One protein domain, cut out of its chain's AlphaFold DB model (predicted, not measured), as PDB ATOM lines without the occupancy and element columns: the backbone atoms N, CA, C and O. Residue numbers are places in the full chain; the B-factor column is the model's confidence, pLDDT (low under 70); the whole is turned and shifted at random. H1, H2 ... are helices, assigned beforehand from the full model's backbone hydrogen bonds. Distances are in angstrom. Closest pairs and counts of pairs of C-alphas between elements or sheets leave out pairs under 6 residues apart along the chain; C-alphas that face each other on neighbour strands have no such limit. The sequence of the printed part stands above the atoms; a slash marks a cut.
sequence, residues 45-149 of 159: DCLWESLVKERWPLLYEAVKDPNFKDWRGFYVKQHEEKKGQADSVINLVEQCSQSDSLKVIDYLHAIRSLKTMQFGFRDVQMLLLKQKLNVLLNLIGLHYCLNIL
ATOM      1  N   ASP A  45      19.525  17.504 -16.580       90.75
ATOM      2  CA  ASP A  45      20.764  18.027 -15.991       90.75
ATOM      3  C   ASP A  45      20.609  18.358 -14.496       90.75
ATOM      4  O   ASP A  45      21.544  18.171 -13.723       90.75
ATOM      5  N   CYS A  46      19.403  18.740 -14.052       88.25
ATOM      6  CA  CYS A  46      19.135  19.033 -12.640       88.25
ATOM      7  C   CYS A  46      19.273  17.803 -11.727       88.25
ATOM      8  O   CYS A  46      19.651  17.938 -10.561       88.25
ATOM      9  N   LEU A  47      19.005  16.598 -12.246       90.38
ATOM     10  CA  LEU A  47      19.241  15.357 -11.509       90.38
ATOM     11  C   LEU A  47      20.740  15.175 -11.266       90.38
ATOM     12  O   LEU A  47      21.164  14.911 -10.142       90.38
ATOM     13  N   TRP A  48      21.538  15.327 -12.323       91.94
ATOM     14  CA  TRP A  48      22.985  15.148 -12.260       91.94
ATOM     15  C   TRP A  48      23.656  16.237 -11.422       91.94
ATOM     16  O   TRP A  48      24.555  15.919 -10.649       91.94
ATOM     17  N   GLU A  49      23.172  17.480 -11.477       92.00
ATOM     18  CA  GLU A  49      23.603  18.550 -10.572       92.00
ATOM     19  C   GLU A  49      23.380  18.154  -9.108       92.00
ATOM     20  O   GLU A  49      24.303  18.214  -8.292       92.00
ATOM     21  N   SER A  50      22.166  17.700  -8.776       89.00
ATOM     22  CA  SER A  50      21.826  17.268  -7.418       89.00
ATOM     23  C   SER A  50      22.724  16.121  -6.951       89.00
ATOM     24  O   SER A  50      23.180  16.124  -5.808       89.00
ATOM     25  N   LEU A  51      23.021  15.164  -7.836       89.56
ATOM     26  CA  LEU A  51      23.926  14.049  -7.554       89.56
ATOM     27  C   LEU A  51      25.362  14.517  -7.284       89.56
ATOM     28  O   LEU A  51      25.993  14.037  -6.341       89.56
ATOM     29  N   VAL A  52      25.885  15.458  -8.077       91.75
ATOM     30  CA  VAL A  52      27.218  16.047  -7.856       91.75
ATOM     31  C   VAL A  52      27.257  16.788  -6.525       91.75
ATOM     32  O   VAL A  52      28.183  16.587  -5.742       91.75
ATOM     33  N   LYS A  53      26.241  17.609  -6.246       90.62
ATOM     34  CA  LYS A  53      26.136  18.392  -5.013       90.62
ATOM     35  C   LYS A  53      26.090  17.515  -3.765       90.62
ATOM     36  O   LYS A  53      26.751  17.830  -2.779       90.62
ATOM     37  N   GLU A  54      25.332  16.422  -3.800       87.12
ATOM     38  CA  GLU A  54      25.247  15.481  -2.680       87.12
ATOM     39  C   GLU A  54      26.559  14.707  -2.494       87.12
ATOM     40  O   GLU A  54      27.047  14.552  -1.374       87.12
ATOM     41  N   ARG A  55      27.151  14.223  -3.592       87.69
ATOM     42  CA  ARG A  55      28.309  13.325  -3.541       87.69
ATOM     43  C   ARG A  55      29.628  14.056  -3.290       87.69
ATOM     44  O   ARG A  55      30.458  13.566  -2.523       87.69
ATOM     45  N   TRP A  56      29.823  15.211  -3.922       91.88
ATOM     46  CA  TRP A  56      31.049  16.009  -3.872       91.88
ATOM     47  C   TRP A  56      30.733  17.493  -3.612       91.88
ATOM     48  O   TRP A  56      30.978  18.340  -4.474       91.88
ATOM     49  N   PRO A  57      30.236  17.850  -2.413       90.56
ATOM     50  CA  PRO A  57      29.779  19.208  -2.115       90.56
ATOM     51  C   PRO A  57      30.882  20.261  -2.284       90.56
ATOM     52  O   PRO A  57      30.640  21.315  -2.855       90.56
ATOM     53  N   LEU A  58      32.116  19.971  -1.859       90.06
ATOM     54  CA  LEU A  58      33.240  20.905  -2.021       90.06
ATOM     55  C   LEU A  58      33.584  21.162  -3.492       90.06
ATOM     56  O   LEU A  58      33.943  22.278  -3.856       90.06
ATOM     57  N   LEU A  59      33.465  20.132  -4.331       91.06
ATOM     58  CA  LEU A  59      33.707  20.250  -5.762       91.06
ATOM     59  C   LEU A  59      32.592  21.054  -6.425       91.06
ATOM     60  O   LEU A  59      32.890  21.970  -7.182       91.06
ATOM     61  N   TYR A  60      31.331  20.759  -6.088       92.56
ATOM     62  CA  TYR A  60      30.173  21.530  -6.539       92.56
ATOM     63  C   TYR A  60      30.346  23.019  -6.235       92.56
ATOM     64  O   TYR A  60      30.217  23.843  -7.130       92.56
ATOM     65  N   GLU A  61      30.721  23.371  -5.006       92.44
ATOM     66  CA  GLU A  61      30.936  24.766  -4.612       92.44
ATOM     67  C   GLU A  61      32.058  25.463  -5.398       92.44
ATOM     68  O   GLU A  61      32.010  26.680  -5.568       92.44
ATOM     69  N   ALA A  62      33.041  24.711  -5.900       91.50
ATOM     70  CA  ALA A  62      34.120  25.241  -6.733       91.50
ATOM     71  C   ALA A  62      33.715  25.427  -8.206       91.50
ATOM     72  O   ALA A  62      34.291  26.276  -8.884       91.50
ATOM     73  N   VAL A  63      32.749  24.646  -8.702       91.12
ATOM     74  CA  VAL A  63      32.302  24.684 -10.107       91.12
ATOM     75  C   VAL A  63      30.918  25.298 -10.300       91.12
ATOM     76  O   VAL A  63      30.475  25.416 -11.440       91.12
ATOM     77  N   LYS A  64      30.222  25.681  -9.219       86.75
ATOM     78  CA  LYS A  64      28.875  26.251  -9.293       86.75
ATOM     79  C   LYS A  64      28.907  27.560 -10.089       86.75
ATOM     80  O   LYS A  64      29.296  28.621  -9.612       86.75
ATOM     81  N   ASP A  65      28.474  27.470 -11.332       89.62
ATOM     82  CA  ASP A  65      28.159  28.599 -12.190       89.62
ATOM     83  C   ASP A  65      26.683  28.431 -12.572       89.62
ATOM     84  O   ASP A  65      26.307  27.347 -13.026       89.62
ATOM     85  N   PRO A  66      25.827  29.455 -12.398       83.19
ATOM     86  CA  PRO A  66      24.436  29.409 -12.854       83.19
ATOM     87  C   PRO A  66      24.273  29.030 -14.335       83.19
ATOM     88  O   PRO A  66      23.201  28.591 -14.744       83.19
ATOM     89  N   ASN A  67      25.320  29.215 -15.142       88.00
ATOM     90  CA  ASN A  67      25.360  28.878 -16.559       88.00
ATOM     91  C   ASN A  67      26.069  27.553 -16.857       88.00
ATOM     92  O   ASN A  67      26.179  27.196 -18.034       88.00
ATOM     93  N   PHE A  68      26.563  26.836 -15.840       89.38
ATOM     94  CA  PHE A  68      27.139  25.515 -16.044       89.38
ATOM     95  C   PHE A  68      26.069  24.577 -16.602       89.38
ATOM     96  O   PHE A  68      24.936  24.529 -16.126       89.38
ATOM     97  N   LYS A  69      26.445  23.841 -17.643       88.50
ATOM     98  CA  LYS A  69      25.620  22.837 -18.310       88.50
ATOM     99  C   LYS A  69      26.440  21.565 -18.417       88.50
ATOM    100  O   LYS A  69      27.666  21.638 -18.415       88.50
ATOM    101  N   ASP A  70      25.762  20.439 -18.600       93.25
ATOM    102  CA  ASP A  70      26.385  19.114 -18.719       93.25
ATOM    103  C   ASP A  70      26.926  18.580 -17.380       93.25
ATOM    104  O   ASP A  70      28.011  18.001 -17.276       93.25
ATOM    105  N   TRP A  71      26.117  18.718 -16.327       93.62
ATOM    106  CA  TRP A  71      26.346  18.057 -15.043       93.62
ATOM    107  C   TRP A  71      26.441  16.540 -15.183       93.62
ATOM    108  O   TRP A  71      27.174  15.898 -14.427       93.62
ATOM    109  N   ARG A  72      25.752  15.952 -16.169       91.81
ATOM    110  CA  ARG A  72      25.888  14.525 -16.489       91.81
ATOM    111  C   ARG A  72      27.308  14.175 -16.925       91.81
ATOM    112  O   ARG A  72      27.902  13.261 -16.351       91.81
ATOM    113  N   GLY A  73      27.848  14.876 -17.925       92.75
ATOM    114  CA  GLY A  73      29.215  14.664 -18.397       92.75
ATOM    115  C   GLY A  73      30.235  14.891 -17.285       92.75
ATOM    116  O   GLY A  73      31.129  14.065 -17.083       92.75
ATOM    117  N   PHE A  74      30.037  15.947 -16.492       94.38
ATOM    118  CA  PHE A  74      30.861  16.235 -15.322       94.38
ATOM    119  C   PHE A  74      30.847  15.092 -14.299       94.38
ATOM    120  O   PHE A  74      31.908  14.618 -13.891       94.38
ATOM    121  N   TYR A  75      29.662  14.605 -13.919       92.62
ATOM    122  CA  TYR A  75      29.517  13.519 -12.952       92.62
ATOM    123  C   TYR A  75      30.219  12.243 -13.430       92.62
ATOM    124  O   TYR A  75      30.958  11.624 -12.664       92.62
ATOM    125  N   VAL A  76      30.006  11.849 -14.692       91.00
ATOM    126  CA  VAL A  76      30.616  10.639 -15.267       91.00
ATOM    127  C   VAL A  76      32.137  10.759 -15.278       91.00
ATOM    128  O   VAL A  76      32.823   9.848 -14.814       91.00
ATOM    129  N   LYS A  77      32.670  11.896 -15.738       94.25
ATOM    130  CA  LYS A  77      34.113  12.145 -15.745       94.25
ATOM    131  C   LYS A  77      34.693  12.078 -14.332       94.25
ATOM    132  O   LYS A  77      35.667  11.365 -14.102       94.25
ATOM    133  N   GLN A  78      34.067  12.764 -13.378       94.19
ATOM    134  CA  GLN A  78      34.543  12.784 -11.999       94.19
ATOM    135  C   GLN A  78      34.478  11.396 -11.348       94.19
ATOM    136  O   GLN A  78      35.376  11.034 -10.585       94.19
ATOM    137  N   HIS A  79      33.447  10.608 -11.658       92.56
ATOM    138  CA  HIS A  79      33.325   9.235 -11.182       92.56
ATOM    139  C   HIS A  79      34.464   8.346 -11.697       92.56
ATOM    140  O   HIS A  79      35.064   7.619 -10.904       92.56
ATOM    141  N   GLU A  80      34.804   8.433 -12.985       92.88
ATOM    142  CA  GLU A  80      35.930   7.683 -13.559       92.88
ATOM    143  C   GLU A  80      37.276   8.125 -12.967       92.88
ATOM    144  O   GLU A  80      38.122   7.285 -12.663       92.88
ATOM    145  N   GLU A  81      37.464   9.421 -12.697       95.12
ATOM    146  CA  GLU A  81      38.657   9.909 -11.995       95.12
ATOM    147  C   GLU A  81      38.775   9.313 -10.583       95.12
ATOM    148  O   GLU A  81      39.842   8.822 -10.204       95.12
ATOM    149  N   LYS A  82      37.679   9.293  -9.807       93.69
ATOM    150  CA  LYS A  82      37.660   8.662  -8.473       93.69
ATOM    151  C   LYS A  82      37.926   7.164  -8.558       93.69
ATOM    152  O   LYS A  82      38.621   6.618  -7.705       93.69
ATOM    153  N   LYS A  83      37.407   6.496  -9.583       93.81
ATOM    154  CA  LYS A  83      37.664   5.076  -9.820       93.81
ATOM    155  C   LYS A  83      39.147   4.812 -10.088       93.81
ATOM    156  O   LYS A  83      39.724   3.988  -9.393       93.81
ATOM    157  N   GLY A  84      39.789   5.576 -10.974       95.88
ATOM    158  CA  GLY A  84      41.230   5.440 -11.225       95.88
ATOM    159  C   GLY A  84      42.088   5.702  -9.979       95.88
ATOM    160  O   GLY A  84      43.070   5.004  -9.726       95.88
ATOM    161  N   GLN A  85      41.686   6.665  -9.145       96.19
ATOM    162  CA  GLN A  85      42.316   6.911  -7.845       96.19
ATOM    163  C   GLN A  85      42.149   5.728  -6.878       96.19
ATOM    164  O   GLN A  85      43.109   5.341  -6.211       96.19
ATOM    165  N   ALA A  86      40.954   5.135  -6.819       94.81
ATOM    166  CA  ALA A  86      40.696   3.954  -6.001       94.81
ATOM    167  C   ALA A  86      41.536   2.763  -6.475       94.81
ATOM    168  O   ALA A  86      42.177   2.122  -5.647       94.81
ATOM    169  N   ASP A  87      41.607   2.524  -7.785       95.25
ATOM    170  CA  ASP A  87      42.404   1.446  -8.377       95.25
ATOM    171  C   ASP A  87      43.891   1.584  -8.010       95.25
ATOM    172  O   ASP A  87      44.555   0.598  -7.700       95.25
ATOM    173  N   SER A  88      44.419   2.813  -7.950       95.25
ATOM    174  CA  SER A  88      45.785   3.061  -7.471       95.25
ATOM    175  C   SER A  88      45.989   2.633  -6.011       95.25
ATOM    176  O   SER A  88      47.012   2.022  -5.699       95.25
ATOM    177  N   VAL A  89      45.030   2.913  -5.122       94.56
ATOM    178  CA  VAL A  89      45.091   2.492  -3.710       94.56
ATOM    179  C   VAL A  89      44.926   0.977  -3.577       94.56
ATOM    180  O   VAL A  89      45.644   0.358  -2.794       94.56
ATOM    181  N   ILE A  90      44.018   0.382  -4.351       93.69
ATOM    182  CA  ILE A  90      43.779  -1.066  -4.397       93.69
ATOM    183  C   ILE A  90      45.067  -1.792  -4.781       93.69
ATOM    184  O   ILE A  90      45.555  -2.611  -4.005       93.69
ATOM    185  N   ASN A  91      45.672  -1.407  -5.905       92.88
ATOM    186  CA  ASN A  91      46.915  -2.004  -6.388       92.88
ATOM    187  C   ASN A  91      48.057  -1.864  -5.373       92.88
ATOM    188  O   ASN A  91      48.816  -2.807  -5.169       92.88
ATOM    189  N   LEU A  92      48.175  -0.706  -4.710       91.38
ATOM    190  CA  LEU A  92      49.183  -0.491  -3.669       91.38
ATOM    191  C   LEU A  92      48.987  -1.465  -2.505       91.38
ATOM    192  O   LEU A  92      49.932  -2.131  -2.089       91.38
ATOM    193  N   VAL A  93      47.765  -1.562  -1.980       91.75
ATOM    194  CA  VAL A  93      47.463  -2.436  -0.840       91.75
ATOM    195  C   VAL A  93      47.698  -3.898  -1.200       91.75
ATOM    196  O   VAL A  93      48.307  -4.609  -0.410       91.75
ATOM    197  N   GLU A  94      47.282  -4.328  -2.391       90.50
ATOM    198  CA  GLU A  94      47.490  -5.697  -2.871       90.50
ATOM    199  C   GLU A  94      48.979  -6.038  -3.028       90.50
ATOM    200  O   GLU A  94      49.413  -7.116  -2.620       90.50
ATOM    201  N   GLN A  95      49.790  -5.111  -3.546       89.38
ATOM    202  CA  GLN A  95      51.246  -5.279  -3.629       89.38
ATOM    203  C   GLN A  95      51.900  -5.360  -2.246       89.38
ATOM    204  O   GLN A  95      52.803  -6.168  -2.032       89.38
ATOM    205  N   CYS A  96      51.437  -4.554  -1.292       87.50
ATOM    206  CA  CYS A  96      51.955  -4.555   0.073       87.50
ATOM    207  C   CYS A  96      51.430  -5.727   0.923       87.50
ATOM    208  O   CYS A  96      51.989  -5.984   1.988       87.50
ATOM    209  N   SER A  97      50.389  -6.439   0.470       85.44
ATOM    210  CA  SER A  97      49.756  -7.552   1.187       85.44
ATOM    211  C   SER A  97      50.024  -8.931   0.575       85.44
ATOM    212  O   SER A  97      49.266  -9.861   0.833       85.44
ATOM    213  N   GLN A  98      51.087  -9.094  -0.221       75.56
ATOM    214  CA  GLN A  98      51.426 -10.366  -0.887       75.56
ATOM    215  C   GLN A  98      51.680 -11.547   0.072       75.56
ATOM    216  O   GLN A  98      51.732 -12.692  -0.365       75.56
ATOM    217  N   SER A  99      51.846 -11.291   1.372       74.12
ATOM    218  CA  SER A  99      52.005 -12.311   2.423       74.12
ATOM    219  C   SER A  99      50.818 -12.338   3.395       74.12
ATOM    220  O   SER A  99      51.018 -12.496   4.599       74.12
ATOM    221  N   ASP A 100      49.607 -12.070   2.896       70.62
ATOM    222  CA  ASP A 100      48.333 -12.018   3.642       70.62
ATOM    223  C   ASP A 100      48.318 -11.069   4.855       70.62
ATOM    224  O   ASP A 100      47.427 -11.096   5.703       70.62
ATOM    225  N   SER A 101      49.309 -10.187   4.936       79.50
ATOM    226  CA  SER A 101      49.488  -9.234   6.019       79.50
ATOM    227  C   SER A 101      49.933  -7.903   5.445       79.50
ATOM    228  O   SER A 101      50.727  -7.842   4.509       79.50
ATOM    229  N   LEU A 102      49.400  -6.823   6.006       89.12
ATOM    230  CA  LEU A 102      49.723  -5.464   5.602       89.12
ATOM    231  C   LEU A 102      50.395  -4.759   6.769       89.12
ATOM    232  O   LEU A 102      49.885  -4.762   7.894       89.12
ATOM    233  N   LYS A 103      51.544  -4.136   6.511       91.12
ATOM    234  CA  LYS A 103      52.225  -3.359   7.544       91.12
ATOM    235  C   LYS A 103      51.365  -2.158   7.918       91.12
ATOM    236  O   LYS A 103      50.726  -1.530   7.076       91.12
ATOM    237  N   VAL A 104      51.429  -1.778   9.191       91.38
ATOM    238  CA  VAL A 104      50.694  -0.616   9.716       91.38
ATOM    239  C   VAL A 104      51.024   0.659   8.931       91.38
ATOM    240  O   VAL A 104      50.143   1.480   8.697       91.38
ATOM    241  N   ILE A 105      52.274   0.821   8.483       91.50
ATOM    242  CA  ILE A 105      52.683   1.993   7.703       91.50
ATOM    243  C   ILE A 105      51.974   2.075   6.344       91.50
ATOM    244  O   ILE A 105      51.501   3.153   5.989       91.50
ATOM    245  N   ASP A 106      51.826   0.947   5.648       93.50
ATOM    246  CA  ASP A 106      51.174   0.861   4.337       93.50
ATOM    247  C   ASP A 106      49.656   1.043   4.480       93.50
ATOM    248  O   ASP A 106      49.034   1.794   3.729       93.50
ATOM    249  N   TYR A 107      49.071   0.464   5.535       94.38
ATOM    250  CA  TYR A 107      47.669   0.673   5.906       94.38
ATOM    251  C   TYR A 107      47.359   2.158   6.165       94.38
ATOM    252  O   TYR A 107      46.413   2.723   5.611       94.38
ATOM    253  N   LEU A 108      48.178   2.828   6.985       94.44
ATOM    254  CA  LEU A 108      48.015   4.256   7.268       94.44
ATOM    255  C   LEU A 108      48.283   5.118   6.032       94.44
ATOM    256  O   LEU A 108      47.654   6.165   5.873       94.44
ATOM    257  N   HIS A 109      49.207   4.704   5.164       95.06
ATOM    258  CA  HIS A 109      49.453   5.379   3.898       95.06
ATOM    259  C   HIS A 109      48.209   5.338   3.004       95.06
ATOM    260  O   HIS A 109      47.773   6.394   2.559       95.06
ATOM    261  N   ALA A 110      47.568   4.176   2.845       95.56
ATOM    262  CA  ALA A 110      46.326   4.047   2.083       95.56
ATOM    263  C   ALA A 110      45.218   4.983   2.605       95.56
ATOM    264  O   ALA A 110      44.606   5.711   1.825       95.56
ATOM    265  N   ILE A 111      45.016   5.060   3.928       95.44
ATOM    266  CA  ILE A 111      44.044   5.989   4.540       95.44
ATOM    267  C   ILE A 111      44.378   7.452   4.219       95.44
ATOM    268  O   ILE A 111      43.486   8.240   3.894       95.44
ATOM    269  N   ARG A 112      45.656   7.844   4.311       95.50
ATOM    270  CA  ARG A 112      46.082   9.209   3.962       95.50
ATOM    271  C   ARG A 112      45.862   9.498   2.482       95.50
ATOM    272  O   ARG A 112      45.411  10.593   2.167       95.50
ATOM    273  N   SER A 113      46.121   8.535   1.603       95.94
ATOM    274  CA  SER A 113      45.884   8.673   0.165       95.94
ATOM    275  C   SER A 113      44.409   8.941  -0.134       95.94
ATOM    276  O   SER A 113      44.112   9.920  -0.814       95.94
ATOM    277  N   LEU A 114      43.484   8.188   0.476       95.69
ATOM    278  CA  LEU A 114      42.040   8.443   0.353       95.69
ATOM    279  C   LEU A 114      41.651   9.854   0.816       95.69
ATOM    280  O   LEU A 114      40.845  10.523   0.164       95.69
ATOM    281  N   LYS A 115      42.262  10.336   1.908       94.69
ATOM    282  CA  LYS A 115      42.045  11.698   2.416       94.69
ATOM    283  C   LYS A 115      42.539  12.757   1.433       94.69
ATOM    284  O   LYS A 115      41.813  13.704   1.148       94.69
ATOM    285  N   THR A 116      43.759  12.610   0.920       94.25
ATOM    286  CA  THR A 116      44.359  13.544  -0.047       94.25
ATOM    287  C   THR A 116      43.553  13.595  -1.340       94.25
ATOM    288  O   THR A 116      43.322  14.671  -1.883       94.25
ATOM    289  N   MET A 117      43.061  12.444  -1.792       93.62
ATOM    290  CA  MET A 117      42.178  12.318  -2.951       93.62
ATOM    291  C   MET A 117      40.747  12.799  -2.668       93.62
ATOM    292  O   MET A 117      39.913  12.774  -3.568       93.62
ATOM    293  N   GLN A 118      40.443  13.241  -1.443       92.50
ATOM    294  CA  GLN A 118      39.131  13.730  -1.016       92.50
ATOM    295  C   GLN A 118      38.002  12.746  -1.346       92.50
ATOM    296  O   GLN A 118      37.019  13.098  -2.001       92.50
ATOM    297  N   PHE A 119      38.163  11.482  -0.955       93.75
ATOM    298  CA  PHE A 119      37.094  10.496  -1.098       93.75
ATOM    299  C   PHE A 119      35.936  10.830  -0.160       93.75
ATOM    300  O   PHE A 119      36.147  10.995   1.045       93.75
ATOM    301  N   GLY A 120      34.723  10.892  -0.707       91.94
ATOM    302  CA  GLY A 120      33.491  10.948   0.072       91.94
ATOM    303  C   GLY A 120      33.024   9.559   0.514       91.94
ATOM    304  O   GLY A 120      33.535   8.531   0.067       91.94
ATOM    305  N   PHE A 121      32.000   9.513   1.370       90.50
ATOM    306  CA  PHE A 121      31.422   8.249   1.843       90.50
ATOM    307  C   PHE A 121      30.910   7.381   0.684       90.50
ATOM    308  O   PHE A 121      31.225   6.195   0.606       90.50
ATOM    309  N   ARG A 122      30.178   7.993  -0.259       88.62
ATOM    310  CA  ARG A 122      29.623   7.295  -1.428       88.62
ATOM    311  C   ARG A 122      30.722   6.734  -2.338       88.62
ATOM    312  O   ARG A 122      30.559   5.646  -2.876       88.62
ATOM    313  N   ASP A 123      31.859   7.427  -2.462       92.31
ATOM    314  CA  ASP A 123      33.020   6.928  -3.215       92.31
ATOM    315  C   ASP A 123      33.584   5.658  -2.580       92.31
ATOM    316  O   ASP A 123      33.788   4.662  -3.266       92.31
ATOM    317  N   VAL A 124      33.781   5.667  -1.259       93.00
ATOM    318  CA  VAL A 124      34.286   4.506  -0.512       93.00
ATOM    319  C   VAL A 124      33.324   3.327  -0.615       93.00
ATOM    320  O   VAL A 124      33.753   2.215  -0.919       93.00
ATOM    321  N   GLN A 125      32.026   3.564  -0.414       89.75
ATOM    322  CA  GLN A 125      31.005   2.525  -0.530       89.75
ATOM    323  C   GLN A 125      31.003   1.893  -1.928       89.75
ATOM    324  O   GLN A 125      31.040   0.672  -2.051       89.75
ATOM    325  N   MET A 126      31.010   2.716  -2.979       88.19
ATOM    326  CA  MET A 126      30.915   2.244  -4.361       88.19
ATOM    327  C   MET A 126      32.209   1.659  -4.916       88.19
ATOM    328  O   MET A 126      32.145   0.910  -5.888       88.19
ATOM    329  N   LEU A 127      33.381   2.035  -4.399       90.75
ATOM    330  CA  LEU A 127      34.670   1.677  -5.006       90.75
ATOM    331  C   LEU A 127      35.493   0.722  -4.147       90.75
ATOM    332  O   LEU A 127      36.150  -0.144  -4.715       90.75
ATOM    333  N   LEU A 128      35.423   0.832  -2.818       91.00
ATOM    334  CA  LEU A 128      36.237   0.035  -1.897       91.00
ATOM    335  C   LEU A 128      35.447  -1.067  -1.195       91.00
ATOM    336  O   LEU A 128      36.000  -2.139  -0.988       91.00
ATOM    337  N   LEU A 129      34.174  -0.842  -0.851       89.62
ATOM    338  CA  LEU A 129      33.359  -1.811  -0.102       89.62
ATOM    339  C   LEU A 129      32.696  -2.850  -1.018       89.62
ATOM    340  O   LEU A 129      31.471  -2.913  -1.132       89.62
ATOM    341  N   LYS A 130      33.505  -3.678  -1.690       86.38
ATOM    342  CA  LYS A 130      33.025  -4.709  -2.626       86.38
ATOM    343  C   LYS A 130      33.406  -6.106  -2.168       86.38
ATOM    344  O   LYS A 130      34.523  -6.348  -1.728       86.38
ATOM    345  N   GLN A 131      32.511  -7.064  -2.408       78.81
ATOM    346  CA  GLN A 131      32.766  -8.487  -2.137       78.81
ATOM    347  C   GLN A 131      33.971  -9.047  -2.907       78.81
ATOM    348  O   GLN A 131      34.602  -9.990  -2.449       78.81
ATOM    349  N   LYS A 132      34.282  -8.479  -4.080       80.81
ATOM    350  CA  LYS A 132      35.393  -8.927  -4.932       80.81
ATOM    351  C   LYS A 132      36.760  -8.383  -4.505       80.81
ATOM    352  O   LYS A 132      37.755  -8.797  -5.083       80.81
ATOM    353  N   LEU A 133      36.806  -7.439  -3.563       82.69
ATOM    354  CA  LEU A 133      38.050  -6.819  -3.113       82.69
ATOM    355  C   LEU A 133      38.574  -7.490  -1.843       82.69
ATOM    356  O   LEU A 133      37.821  -8.091  -1.075       82.69
ATOM    357  N   ASN A 134      39.880  -7.349  -1.619       82.94
ATOM    358  CA  ASN A 134      40.548  -7.825  -0.412       82.94
ATOM    359  C   ASN A 134      39.853  -7.273   0.851       82.94
ATOM    360  O   ASN A 134      39.548  -6.082   0.939       82.94
ATOM    361  N   VAL A 135      39.637  -8.120   1.862       89.06
ATOM    362  CA  VAL A 135      39.028  -7.731   3.148       89.06
ATOM    363  C   VAL A 135      39.771  -6.560   3.804       89.06
ATOM    364  O   VAL A 135      39.146  -5.711   4.439       89.06
ATOM    365  N   LEU A 136      41.087  -6.457   3.606       90.75
ATOM    366  CA  LEU A 136      41.890  -5.335   4.091       90.75
ATOM    367  C   LEU A 136      41.460  -3.998   3.474       90.75
ATOM    368  O   LEU A 136      41.434  -2.993   4.181       90.75
ATOM    369  N   LEU A 137      41.056  -3.976   2.201       92.44
ATOM    370  CA  LEU A 137      40.526  -2.773   1.548       92.44
ATOM    371  C   LEU A 137      39.178  -2.369   2.138       92.44
ATOM    372  O   LEU A 137      38.963  -1.188   2.415       92.44
ATOM    373  N   ASN A 138      38.314  -3.348   2.426       92.81
ATOM    374  CA  ASN A 138      37.057  -3.096   3.131       92.81
ATOM    375  C   ASN A 138      37.320  -2.488   4.518       92.81
ATOM    376  O   ASN A 138      36.652  -1.533   4.917       92.81
ATOM    377  N   LEU A 139      38.335  -2.984   5.236       93.12
ATOM    378  CA  LEU A 139      38.728  -2.464   6.544       93.12
ATOM    379  C   LEU A 139      39.331  -1.052   6.464       93.12
ATOM    380  O   LEU A 139      39.028  -0.217   7.316       93.12
ATOM    381  N   ILE A 140      40.165  -0.767   5.461       95.06
ATOM    382  CA  ILE A 140      40.701   0.580   5.194       95.06
ATOM    383  C   ILE A 140      39.554   1.553   4.912       95.06
ATOM    384  O   ILE A 140      39.488   2.620   5.526       95.06
ATOM    385  N   GLY A 141      38.627   1.171   4.026       94.81
ATOM    386  CA  GLY A 141      37.450   1.969   3.692       94.81
ATOM    387  C   GLY A 141      36.581   2.242   4.919       94.81
ATOM    388  O   GLY A 141      36.235   3.391   5.190       94.81
ATOM    389  N   LEU A 142      36.298   1.212   5.720       94.25
ATOM    390  CA  LEU A 142      35.534   1.349   6.958       94.25
ATOM    391  C   LEU A 142      36.228   2.289   7.953       94.25
ATOM    392  O   LEU A 142      35.597   3.207   8.474       94.25
ATOM    393  N   HIS A 143      37.530   2.108   8.186       94.69
ATOM    394  CA  HIS A 143      38.307   2.973   9.072       94.69
ATOM    395  C   HIS A 143      38.240   4.429   8.610       94.69
ATOM    396  O   HIS A 143      37.962   5.324   9.410       94.69
ATOM    397  N   TYR A 144      38.463   4.671   7.320       95.62
ATOM    398  CA  TYR A 144      38.399   6.003   6.740       95.62
ATOM    399  C   TYR A 144      37.022   6.654   6.962       95.62
ATOM    400  O   TYR A 144      36.947   7.789   7.440       95.62
ATOM    401  N   CYS A 145      35.930   5.923   6.725       94.31
ATOM    402  CA  CYS A 145      34.571   6.409   6.970       94.31
ATOM    403  C   CYS A 145      34.321   6.790   8.438       94.31
ATOM    404  O   CYS A 145      33.726   7.832   8.722       94.31
ATOM    405  N   LEU A 146      34.776   5.963   9.379       92.06
ATOM    406  CA  LEU A 146      34.525   6.172  10.805       92.06
ATOM    407  C   LEU A 146      35.384   7.296  11.395       92.06
ATOM    408  O   LEU A 146      34.865   8.174  12.081       92.06
ATOM    409  N   ASN A 147      36.686   7.295  11.107       91.06
ATOM    410  CA  ASN A 147      37.650   8.152  11.800       91.06
ATOM    411  C   ASN A 147      37.993   9.434  11.035       91.06
ATOM    412  O   ASN A 147      38.287  10.455  11.659       91.06
ATOM    413  N   ILE A 148      37.954   9.405   9.699       90.94
ATOM    414  CA  ILE A 148      38.300  10.568   8.871       90.94
ATOM    415  C   ILE A 148      37.045  11.322   8.443       90.94
ATOM    416  O   ILE A 148      36.956  12.523   8.683       90.94
ATOM    417  N   LEU A 149      36.061  10.624   7.869       89.38
ATOM    418  CA  LEU A 149      34.793  11.238   7.459       89.38
ATOM    419  C   LEU A 149      33.819  11.461   8.627       89.38
ATOM    420  O   LEU A 149      32.889  12.249   8.497       89.38
TER     421      LEU A 149
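AT A GLANCE: This is residues 45 to 149 of the 159 residues of the protein "uncharacterized protein LOC108455977 isoform X2" of Gossypium arboreum (UniProt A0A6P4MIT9). A long helix, H3, makes the spine of a rod-shaped domain; near its first end H1 packs on it, with H2 meeting H1 at a corner, and over its later half H4 folds back beside it as a helical hairpin. A second, shorter hairpin, H5 and H6, packs on this later half, with H6 crossing H4. The printed part has 105 residues, with six named helices in the order H1 to H6 and no named strand, and its class is all helix. It is only just compact, close to loose, with a radius of gyration of the C-alphas of 15.3 A and spans of 52 by 24 by 17 A.

IN THESE COORDINATES: H1, residues 45 to 55, begins with C-alpha 45 at (20.764, 18.027, -15.991) and is 15.3 A long from first to last C-alpha. H2 follows as residues 57 to 63. H3, residues 71 to 96, is the longest helix, at 37.4 A from C-alpha 71 at (26.346, 18.057, -15.043) to C-alpha 96. H4, residues 104 to 116, measures 18.3 A. H5 is residues 121 to 127, 10.0 A long, as is H2. H6, residues 135 to 148, measures 19.2 A and ends with C-alpha 148 at (38.300, 10.568, 8.871).

HOW THE PARTS SIT: H3 is the hub and touches H1, H4, H5 and H6. Its residues 71 to 75 alone touch H1, at a shallow tilt of 33 degrees, only just short of steep, the same way; the closest C-alphas, of Trp 48 and Arg 72, are 5.2 A apart. H1 and H2 touch only at the corner, where the C-alphas of Lys 53 and Tyr 60 come closest, at 5.3 A. H2 and H3 are apart. The hairpin of H3 and H4 has a shallow tilt of 11 degrees, opposite ways, with the closest C-alphas, of Val 89 and Ala 110, 6.1 A apart. H4 touches H6 at a steep tilt of 57 degrees, the closest C-alphas being those of Ile 111 and Tyr 144, at 6.1 A. In the hairpin of H5 and H6, the closest C-alphas are those of Val 124 and Gly 141, 5.8 A apart. H3 only just touches H5, and only just H6, with 3 pairs of C-alphas within 8 A each; the closest are Ala 86 and Leu 127 at 6.5 A, and Ile 90 and Leu 137 at 7.0 A. In all six helices every O i to N i+4 pair is within hydrogen-bond range.

THE WHOLE: The two C-alphas farthest apart, of Asn 67 and Ser 99, are separated by 52.6 A. The printed part has no cut, and no link is long. The mean pLDDT of the printed part is 90.9, and no printed residue is under 70.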